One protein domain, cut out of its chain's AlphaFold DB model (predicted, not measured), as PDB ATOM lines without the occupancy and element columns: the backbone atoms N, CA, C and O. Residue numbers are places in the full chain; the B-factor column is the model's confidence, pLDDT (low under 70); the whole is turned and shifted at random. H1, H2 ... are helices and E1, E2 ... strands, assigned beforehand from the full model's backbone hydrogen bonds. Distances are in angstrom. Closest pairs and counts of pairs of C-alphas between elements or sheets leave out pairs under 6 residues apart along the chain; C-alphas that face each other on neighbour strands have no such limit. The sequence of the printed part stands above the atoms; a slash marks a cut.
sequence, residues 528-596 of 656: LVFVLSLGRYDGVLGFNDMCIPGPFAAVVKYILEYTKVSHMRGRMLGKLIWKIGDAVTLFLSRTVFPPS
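Overview. This is residues 528 to 596 of the 656 residues of the protein "FAD/NAD(P)-binding domain-containing protein" of Fragilariopsis cylindrus CCMP1102 (UniProt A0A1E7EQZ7). Two helices, H1 and H2, make a V, meeting where H1 ends and H2 begins, and a small three-strand sheet spans part of the open side, so that the whole has the outline of a flat triangle. The sheet packs on the first part of H1, residues 551 to 560, while the far part of H2 only grazes it. The printed part has 69 residues, with three named strands and two named helices in the order E1 E2 E3 H1 H2; the sheet order is E1 - E2 - E3, antiparallel throughout, and the class is mixed, helices and strands. It is only just compact, close to loose, with a radius of gyration of the C-alphas of 12.9 A, and the C-alphas span 33 by 32 by 13 A.

Along the chain. Find C-alpha 529 at (245.369, 211.897, 249.209); there E1 begins, residues 529 to 533. After a tight link comes E2, residues 539 to 543, and after another E3, residues 546 to 549. Look next at C-alpha 551, at (230.060, 204.024, 252.018), where H1 begins; it covers residues 551 to 568 and is 25.9 A long. H2, residues 572 to 591, is 28.4 A long and ends at C-alpha 591, at (246.546, 217.621, 234.953).

Arrangement. Begin with the sheet, a meander, each strand the antiparallel neighbour of the one before. E1 and E2 form a hairpin at 175 degrees, with N 532 and O 540 2.9 A apart, within hydrogen-bond range. E2 and E3 form a hairpin at 168 degrees, with N 548 and O 541 2.8 A apart, within the same range. H1 is on one face of the sheet, making two layers, a helix layer over a strand layer. Its height over the sheet is 9.4 A. It lies over E1 and E2 and runs across the strands, at 65 degrees to E1 on the local plane. Its closest C-alphas to E2 are those of Ala 553 and Leu 541, 4.9 A apart. Now go to the far end of H1: its residues 563 to 568 alone touch H2, which touches it with residues 573 to 578 alone. The closest C-alphas are those of His 567 and Gly 574, 4.1 A apart. The two helices run opposite ways at a steep tilt of 57 degrees. H2 only grazes the sheet, with residues 585 to 589. In H1 and H2 every O i to N i+4 pair is within hydrogen-bond range.

Size, cuts and confidence. The two C-alphas farthest apart are those of Arg 571 and Ser 596, at 34.9 A. The printed part has no cut, and the four links between its elements are tight. The mean pLDDT of the printed part is 87.8, and look to residue 596 for the one value under 70.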
ATOM      1  N   LEU A 528     247.320 215.989 248.333       89.12
ATOM      2  CA  LEU A 528     246.646 215.514 249.530       89.12
ATOM      3  C   LEU A 528     245.738 214.340 249.146       89.12
ATOM      4  O   LEU A 528     244.671 214.528 248.569       89.12
ATOM      5  N   VAL A 529     246.152 213.116 249.466       90.62
ATOM      6  CA  VAL A 529     245.369 211.897 249.209       90.62
ATOM      7  C   VAL A 529     245.039 211.228 250.531       90.62
ATOM      8  O   VAL A 529     245.940 210.850 251.282       90.62
ATOM      9  N   PHE A 530     243.752 211.050 250.821       93.12
ATOM     10  CA  PHE A 530     243.320 210.485 252.095       93.12
ATOM     11  C   PHE A 530     242.046 209.653 251.978       93.12
ATOM     12  O   PHE A 530     241.226 209.826 251.080       93.12
ATOM     13  N   VAL A 531     241.880 208.754 252.945       95.62
ATOM     14  CA  VAL A 531     240.586 208.168 253.280       95.62
ATOM     15  C   VAL A 531     240.414 208.290 254.782       95.62
ATOM     16  O   VAL A 531     241.108 207.592 255.522       95.62
ATOM     17  N   LEU A 532     239.522 209.186 255.203       96.88
ATOM     18  CA  LEU A 532     239.122 209.346 256.597       96.88
ATOM     19  C   LEU A 532     238.024 208.323 256.897       96.88
ATOM     20  O   LEU A 532     236.918 208.443 256.371       96.88
ATOM     21  N   SER A 533     238.330 207.306 257.697       96.56
ATOM     22  CA  SER A 533     237.365 206.271 258.080       96.56
ATOM     23  C   SER A 533     236.395 206.796 259.138       96.56
ATOM     24  O   SER A 533     236.820 207.301 260.173       96.56
ATOM     25  N   LEU A 534     235.092 206.630 258.917       96.50
ATOM     26  CA  LEU A 534     234.053 206.936 259.899       96.50
ATOM     27  C   LEU A 534     233.330 205.630 260.259       96.50
ATOM     28  O   LEU A 534     232.220 205.359 259.808       96.50
ATOM     29  N   GLY A 535     234.013 204.779 261.026       91.38
ATOM     30  CA  GLY A 535     233.537 203.440 261.378       91.38
ATOM     31  C   GLY A 535     233.699 202.434 260.235       91.38
ATOM     32  O   GLY A 535     234.480 202.636 259.302       91.38
ATOM     33  N   ARG A 536     232.962 201.321 260.305       90.31
ATOM     34  CA  ARG A 536     233.113 200.180 259.390       90.31
ATOM     35  C   ARG A 536     232.559 200.434 257.986       90.31
ATOM     36  O   ARG A 536     233.026 199.809 257.032       90.31
ATOM     37  N   TYR A 537     231.546 201.291 257.867       92.31
ATOM     38  CA  TYR A 537     230.705 201.402 256.668       92.31
ATOM     39  C   TYR A 537     230.619 202.810 256.079       92.31
ATOM     40  O   TYR A 537     229.856 203.018 255.138       92.31
ATOM     41  N   ASP A 538     231.368 203.770 256.612       96.25
ATOM     42  CA  ASP A 538     231.316 205.161 256.176       96.25
ATOM     43  C   ASP A 538     232.710 205.800 256.213       96.25
ATOM     44  O   ASP A 538     233.654 205.266 256.801       96.25
ATOM     45  N   GLY A 539     232.862 206.937 255.551       97.06
ATOM     46  CA  GLY A 539     234.113 207.672 255.501       97.06
ATOM     47  C   GLY A 539     234.107 208.762 254.446       97.06
ATOM     48  O   GLY A 539     233.095 209.036 253.803       97.06
ATOM     49  N   VAL A 540     235.268 209.373 254.242       97.88
ATOM     50  CA  VAL A 540     235.479 210.374 253.195       97.88
ATOM     51  C   VAL A 540     236.742 210.037 252.423       97.88
ATOM     52  O   VAL A 540     237.831 209.997 252.992       97.88
ATOM     53  N   LEU A 541     236.592 209.793 251.122       96.31
ATOM     54  CA  LEU A 541     237.702 209.661 250.184       96.31
ATOM     55  C   LEU A 541     238.034 211.047 249.643       96.31
ATOM     56  O   LEU A 541     237.161 211.711 249.089       96.31
ATOM     57  N   GLY A 542     239.287 211.464 249.775       93.19
ATOM     58  CA  GLY A 542     239.733 212.781 249.357       93.19
ATOM     59  C   GLY A 542     240.933 212.760 248.424       93.19
ATOM     60  O   GLY A 542     241.834 211.924 248.550       93.19
ATOM     61  N   PHE A 543     240.927 213.709 247.494       92.12
ATOM     62  CA  PHE A 543     242.034 214.042 246.611       92.12
ATOM     63  C   PHE A 543     242.076 215.565 246.438       92.12
ATOM     64  O   PHE A 543     241.242 216.131 245.731       92.12
ATOM     65  N   ASN A 544     243.040 216.225 247.082       90.19
ATOM     66  CA  ASN A 544     243.088 217.680 247.225       90.19
ATOM     67  C   ASN A 544     241.734 218.202 247.744       90.19
ATOM     68  O   ASN A 544     241.271 217.748 248.790       90.19
ATOM     69  N   ASP A 545     241.078 219.095 247.004       88.19
ATOM     70  CA  ASP A 545     239.778 219.658 247.382       88.19
ATOM     71  C   ASP A 545     238.589 218.742 247.035       88.19
ATOM     72  O   ASP A 545     237.482 218.920 247.550       88.19
ATOM     73  N   MET A 546     238.793 217.727 246.186       91.00
ATOM     74  CA  MET A 546     237.738 216.780 245.828       91.00
ATOM     75  C   MET A 546     237.497 215.803 246.978       91.00
ATOM     76  O   MET A 546     238.387 215.040 247.352       91.00
ATOM     77  N   CYS A 547     236.266 215.773 247.488       94.44
ATOM     78  CA  CYS A 547     235.861 214.906 248.592       94.44
ATOM     79  C   CYS A 547     234.619 214.094 248.215       94.44
ATOM     80  O   CYS A 547     233.611 214.651 247.786       94.44
ATOM     81  N   ILE A 548     234.680 212.778 248.411       95.88
ATOM     82  CA  ILE A 548     233.590 211.832 248.163       95.88
ATOM     83  C   ILE A 548     233.230 211.172 249.502       95.88
ATOM     84  O   ILE A 548     233.909 210.223 249.914       95.88
ATOM     85  N   PRO A 549     232.208 211.680 250.215       96.62
ATOM     86  CA  PRO A 549     231.732 211.074 251.450       96.62
ATOM     87  C   PRO A 549     230.871 209.833 251.181       96.62
ATOM     88  O   PRO A 549     230.287 209.677 250.104       96.62
ATOM     89  N   GLY A 550     230.733 208.978 252.191       94.50
ATOM     90  CA  GLY A 550     229.793 207.865 252.201       94.50
ATOM     91  C   GLY A 550     230.437 206.477 252.089       94.50
ATOM     92  O   GLY A 550     231.662 206.328 252.044       94.50
ATOM     93  N   PRO A 551     229.611 205.421 251.958       93.69
ATOM     94  CA  PRO A 551     230.060 204.024 252.018       93.69
ATOM     95  C   PRO A 551     231.086 203.615 250.958       93.69
ATOM     96  O   PRO A 551     231.866 202.684 251.164       93.69
ATOM     97  N   PHE A 552     231.117 204.314 249.821       92.88
ATOM     98  CA  PHE A 552     232.131 204.087 248.795       92.88
ATOM     99  C   PHE A 552     233.551 204.316 249.335       92.88
ATOM    100  O   PHE A 552     234.450 203.528 249.039       92.88
ATOM    101  N   ALA A 553     233.748 205.331 250.183       93.75
ATOM    102  CA  ALA A 553     235.035 205.602 250.812       93.75
ATOM    103  C   ALA A 553     235.489 204.441 251.712       93.75
ATOM    104  O   ALA A 553     236.657 204.051 251.664       93.75
ATOM    105  N   ALA A 554     234.568 203.825 252.463       91.50
ATOM    106  CA  ALA A 554     234.866 202.667 253.307       91.50
ATOM    107  C   ALA A 554     235.318 201.450 252.479       91.50
ATOM    108  O   ALA A 554     236.322 200.814 252.801       91.50
ATOM    109  N   VAL A 555     234.646 201.162 251.358       91.31
ATOM    110  CA  VAL A 555     235.072 200.093 250.432       91.31
ATOM    111  C   VAL A 555     236.475 200.374 249.890       91.31
ATOM    112  O   VAL A 555     237.332 199.486 249.877       91.31
ATOM    113  N   VAL A 556     236.738 201.619 249.480       90.44
ATOM    114  CA  VAL A 556     238.060 202.035 249.002       90.44
ATOM    115  C   VAL A 556     239.118 201.872 250.097       90.44
ATOM    116  O   VAL A 556     240.187 201.340 249.797       90.44
ATOM    117  N   LYS A 557     238.830 202.220 251.360       91.62
ATOM    118  CA  LYS A 557     239.747 202.009 252.498       91.62
ATOM    119  C   LYS A 557     240.192 200.549 252.597       91.62
ATOM    120  O   LYS A 557     241.393 200.299 252.635       91.62
ATOM    121  N   TYR A 558     239.261 199.590 252.572       89.06
ATOM    122  CA  TYR A 558     239.599 198.160 252.648       89.06
ATOM    123  C   TYR A 558     240.473 197.692 251.478       89.06
ATOM    124  O   TYR A 558     241.416 196.922 251.672       89.06
ATOM    125  N   ILE A 559     240.190 198.167 250.261       89.31
ATOM    126  CA  ILE A 559     240.995 197.839 249.077       89.31
ATOM    127  C   ILE A 559     242.404 198.433 249.207       89.31
ATOM    128  O   ILE A 559     243.393 197.739 248.958       89.31
ATOM    129  N   LEU A 560     242.518 199.704 249.605       89.38
ATOM    130  CA  LEU A 560     243.804 200.377 249.794       89.38
ATOM    131  C   LEU A 560     244.635 199.699 250.882       89.38
ATOM    132  O   LEU A 560     245.821 199.466 250.679       89.38
ATOM    133  N   GLU A 561     244.014 199.326 251.995       91.12
ATOM    134  CA  GLU A 561     244.662 198.615 253.093       91.12
ATOM    135  C   GLU A 561     245.206 197.256 252.628       91.12
ATOM    136  O   GLU A 561     246.408 197.002 252.725       91.12
ATOM    137  N   TYR A 562     244.362 196.417 252.014       88.88
ATOM    138  CA  TYR A 562     244.779 195.106 251.507       88.88
ATOM    139  C   TYR A 562     245.915 195.217 250.483       88.88
ATOM    140  O   TYR A 562     246.936 194.526 250.573       88.88
ATOM    141  N   THR A 563     245.751 196.100 249.495       89.88
ATOM    142  CA  THR A 563     246.744 196.269 248.429       89.88
ATOM    143  C   THR A 563     248.039 196.876 248.962       89.88
ATOM    144  O   THR A 563     249.112 196.481 248.500       89.88
ATOM    145  N   LYS A 564     247.987 197.801 249.932       91.06
ATOM    146  CA  LYS A 564     249.189 198.413 250.520       91.06
ATOM    147  C   LYS A 564     249.958 197.420 251.376       91.06
ATOM    148  O   LYS A 564     251.169 197.313 251.213       91.06
ATOM    149  N   VAL A 565     249.284 196.623 252.201       90.88
ATOM    150  CA  VAL A 565     249.944 195.550 252.961       90.88
ATOM    151  C   VAL A 565     250.574 194.525 252.006       90.88
ATOM    152  O   VAL A 565     251.702 194.081 252.221       90.88
ATOM    153  N   SER A 566     249.901 194.192 250.896       87.38
ATOM    154  CA  SER A 566     250.465 193.347 249.830       87.38
ATOM    155  C   SER A 566     251.726 193.962 249.196       87.38
ATOM    156  O   SER A 566     252.710 193.256 248.956       87.38
ATOM    157  N   HIS A 567     251.739 195.282 248.980       88.38
ATOM    158  CA  HIS A 567     252.908 196.022 248.498       88.38
ATOM    159  C   HIS A 567     254.069 196.011 249.499       88.38
ATOM    160  O   HIS A 567     255.194 195.698 249.114       88.38
ATOM    161  N   MET A 568     253.798 196.276 250.781       88.44
ATOM    162  CA  MET A 568     254.803 196.239 251.852       88.44
ATOM    163  C   MET A 568     255.448 194.849 251.968       88.44
ATOM    164  O   MET A 568     256.665 194.758 252.126       88.44
ATOM    165  N   ARG A 569     254.664 193.775 251.758       85.12
ATOM    166  CA  ARG A 569     255.128 192.372 251.641       85.12
ATOM    167  C   ARG A 569     256.008 192.089 250.426       85.12
ATOM    168  O   ARG A 569     256.522 190.984 250.274       85.12
ATOM    169  N   GLY A 570     256.141 193.047 249.519       81.69
ATOM    170  CA  GLY A 570     256.889 192.892 248.285       81.69
ATOM    171  C   GLY A 570     256.222 191.965 247.262       81.69
ATOM    172  O   GLY A 570     256.901 191.515 246.335       81.69
ATOM    173  N   ARG A 571     254.916 191.677 247.389       84.25
ATOM    174  CA  ARG A 571     254.183 190.831 246.430       84.25
ATOM    175  C   ARG A 571     254.069 191.533 245.077       84.25
ATOM    176  O   ARG A 571     253.849 192.741 245.010       84.25
ATOM    177  N   MET A 572     254.180 190.768 243.989       76.00
ATOM    178  CA  MET A 572     254.231 191.332 242.633       76.00
ATOM    179  C   MET A 572     252.980 192.132 242.270       76.00
ATOM    180  O   MET A 572     253.109 193.251 241.775       76.00
ATOM    181  N   LEU A 573     251.783 191.609 242.559       75.69
ATOM    182  CA  LEU A 573     250.549 192.332 242.251       75.69
ATOM    183  C   LEU A 573     250.424 193.614 243.084       75.69
ATOM    184  O   LEU A 573     250.075 194.655 242.539       75.69
ATOM    185  N   GLY A 574     250.787 193.574 244.371       80.12
ATOM    186  CA  GLY A 574     250.839 194.767 245.221       80.12
ATOM    187  C   GLY A 574     251.789 195.837 244.668       80.12
ATOM    188  O   GLY A 574     251.409 196.999 244.556       80.12
ATOM    189  N   LYS A 575     253.004 195.450 244.249       81.06
ATOM    190  CA  LYS A 575     253.960 196.344 243.563       81.06
ATOM    191  C   LYS A 575     253.389 196.943 242.279       81.06
ATOM    192  O   LYS A 575     253.506 198.148 242.087       81.06
ATOM    193  N   LEU A 576     252.749 196.135 241.434       80.94
ATOM    194  CA  LEU A 576     252.165 196.602 240.178       80.94
ATOM    195  C   LEU A 576     251.006 197.583 240.406       80.94
ATOM    196  O   LEU A 576     251.000 198.660 239.814       80.94
ATOM    197  N   ILE A 577     250.058 197.233 241.283       82.00
ATOM    198  CA  ILE A 577     248.894 198.071 241.609       82.00
ATOM    199  C   ILE A 577     249.347 199.442 242.102       82.00
ATOM    200  O   ILE A 577     248.848 200.453 241.615       82.00
ATOM    201  N   TRP A 578     250.306 199.489 243.028       84.62
ATOM    202  CA  TRP A 578     250.768 200.757 243.591       84.62
ATOM    203  C   TRP A 578     251.667 201.544 242.645       84.62
ATOM    204  O   TRP A 578     251.532 202.758 242.589       84.62
ATOM    205  N   LYS A 579     252.478 200.889 241.806       82.50
ATOM    206  CA  LYS A 579     253.213 201.582 240.736       82.50
ATOM    207  C   LYS A 579     252.263 202.310 239.776       82.50
ATOM    208  O   LYS A 579     252.514 203.457 239.420       82.50
ATOM    209  N   ILE A 580     251.164 201.661 239.380       80.94
ATOM    210  CA  ILE A 580     250.120 202.283 238.549       80.94
ATOM    211  C   ILE A 580     249.379 203.362 239.346       80.94
ATOM    212  O   ILE A 580     249.154 204.451 238.832       80.94
ATOM    213  N   GLY A 581     249.010 203.067 240.594       82.50
ATOM    214  CA  GLY A 581     248.301 203.986 241.479       82.50
ATOM    215  C   GLY A 581     249.048 205.301 241.680       82.50
ATOM    216  O   GLY A 581     248.458 206.357 241.492       82.50
ATOM    217  N   ASP A 582     250.346 205.244 241.971       86.12
ATOM    218  CA  ASP A 582     251.190 206.425 242.149       86.12
ATOM    219  C   ASP A 582     251.315 207.223 240.848       86.12
ATOM    220  O   ASP A 582     251.146 208.439 240.856       86.12
ATOM    221  N   ALA A 583     251.536 206.546 239.715       81.81
ATOM    222  CA  ALA A 583     251.611 207.203 238.411       81.81
ATOM    223  C   ALA A 583     250.301 207.929 238.061       81.81
ATOM    224  O   ALA A 583     250.331 209.073 237.615       81.81
ATOM    225  N   VAL A 584     249.154 207.290 238.309       82.38
ATOM    226  CA  VAL A 584     247.828 207.885 238.096       82.38
ATOM    227  C   VAL A 584     247.585 209.044 239.060       82.38
ATOM    228  O   VAL A 584     247.124 210.090 238.625       82.38
ATOM    229  N   THR A 585     247.911 208.892 240.343       85.12
ATOM    230  CA  THR A 585     247.783 209.950 241.356       85.12
ATOM    231  C   THR A 585     248.592 211.183 240.970       85.12
ATOM    232  O   THR A 585     248.052 212.286 240.942       85.12
ATOM    233  N   LEU A 586     249.864 211.010 240.606       84.06
ATOM    234  CA  LEU A 586     250.728 212.118 240.196       84.06
ATOM    235  C   LEU A 586     250.270 212.729 238.867       84.06
ATOM    236  O   LEU A 586     250.287 213.947 238.718       84.06
ATOM    237  N   PHE A 587     249.799 211.915 237.918       83.38
ATOM    238  CA  PHE A 587     249.214 212.413 236.674       83.38
ATOM    239  C   PHE A 587     247.967 213.266 236.932       83.38
ATOM    240  O   PHE A 587     247.892 214.396 236.452       83.38
ATOM    241  N   LEU A 588     247.013 212.765 237.721       81.56
ATOM    242  CA  LEU A 588     245.790 213.489 238.075       81.56
ATOM    243  C   LEU A 588     246.104 214.778 238.829       81.56
ATOM    244  O   LEU A 588     245.519 215.811 238.519       81.56
ATOM    245  N   SER A 589     247.072 214.737 239.746       83.94
ATOM    246  CA  SER A 589     247.550 215.923 240.457       83.94
ATOM    247  C   SER A 589     248.178 216.958 239.527       83.94
ATOM    248  O   SER A 589     248.122 218.139 239.825       83.94
ATOM    249  N   ARG A 590     248.801 216.554 238.417       82.81
ATOM    250  CA  ARG A 590     249.421 217.486 237.461       82.81
ATOM    251  C   ARG A 590     248.432 218.080 236.466       82.81
ATOM    252  O   ARG A 590     248.672 219.164 235.953       82.81
ATOM    253  N   THR A 591     247.372 217.342 236.140       78.12
ATOM    254  CA  THR A 591     246.546 217.621 234.953       78.12
ATOM    255  C   THR A 591     245.087 217.936 235.251       78.12
ATOM    256  O   THR A 591     244.504 218.751 234.546       78.12
ATOM    257  N   VAL A 592     244.487 217.302 236.261       77.50
ATOM    258  CA  VAL A 592     243.035 217.363 236.499       77.50
ATOM    259  C   VAL A 592     242.704 218.083 237.802       77.50
ATOM    260  O   VAL A 592     241.792 218.901 237.837       77.50
ATOM    261  N   PHE A 593     243.450 217.797 238.868       79.88
ATOM    262  CA  PHE A 593     243.202 218.320 240.210       79.88
ATOM    263  C   PHE A 593     244.518 218.800 240.839       79.88
ATOM    264  O   PHE A 593     245.059 218.096 241.693       79.88
ATOM    265  N   PRO A 594     245.078 219.947 240.417       79.06
ATOM    266  CA  PRO A 594     246.283 220.489 241.035       79.06
ATOM    267  C   PRO A 594     246.059 220.844 242.512       79.06
ATOM    268  O   PRO A 594     244.941 221.209 242.883       79.06
ATOM    269  N   PRO A 595     247.089 220.728 243.374       78.88
ATOM    270  CA  PRO A 595     247.004 221.216 244.743       78.88
ATOM    271  C   PRO A 595     246.699 222.718 244.745       78.88
ATOM    272  O   PRO A 595     247.352 223.488 244.039       78.88
ATOM    273  N   SER A 596     245.724 223.145 245.544       68.69
ATOM    274  CA  SER A 596     245.413 224.565 245.690       68.69
ATOM    275  C   SER A 596     246.596 225.316 246.316       68.69
ATOM    276  O   SER A 596     247.084 224.965 247.395       68.69
TER     277      SER A 596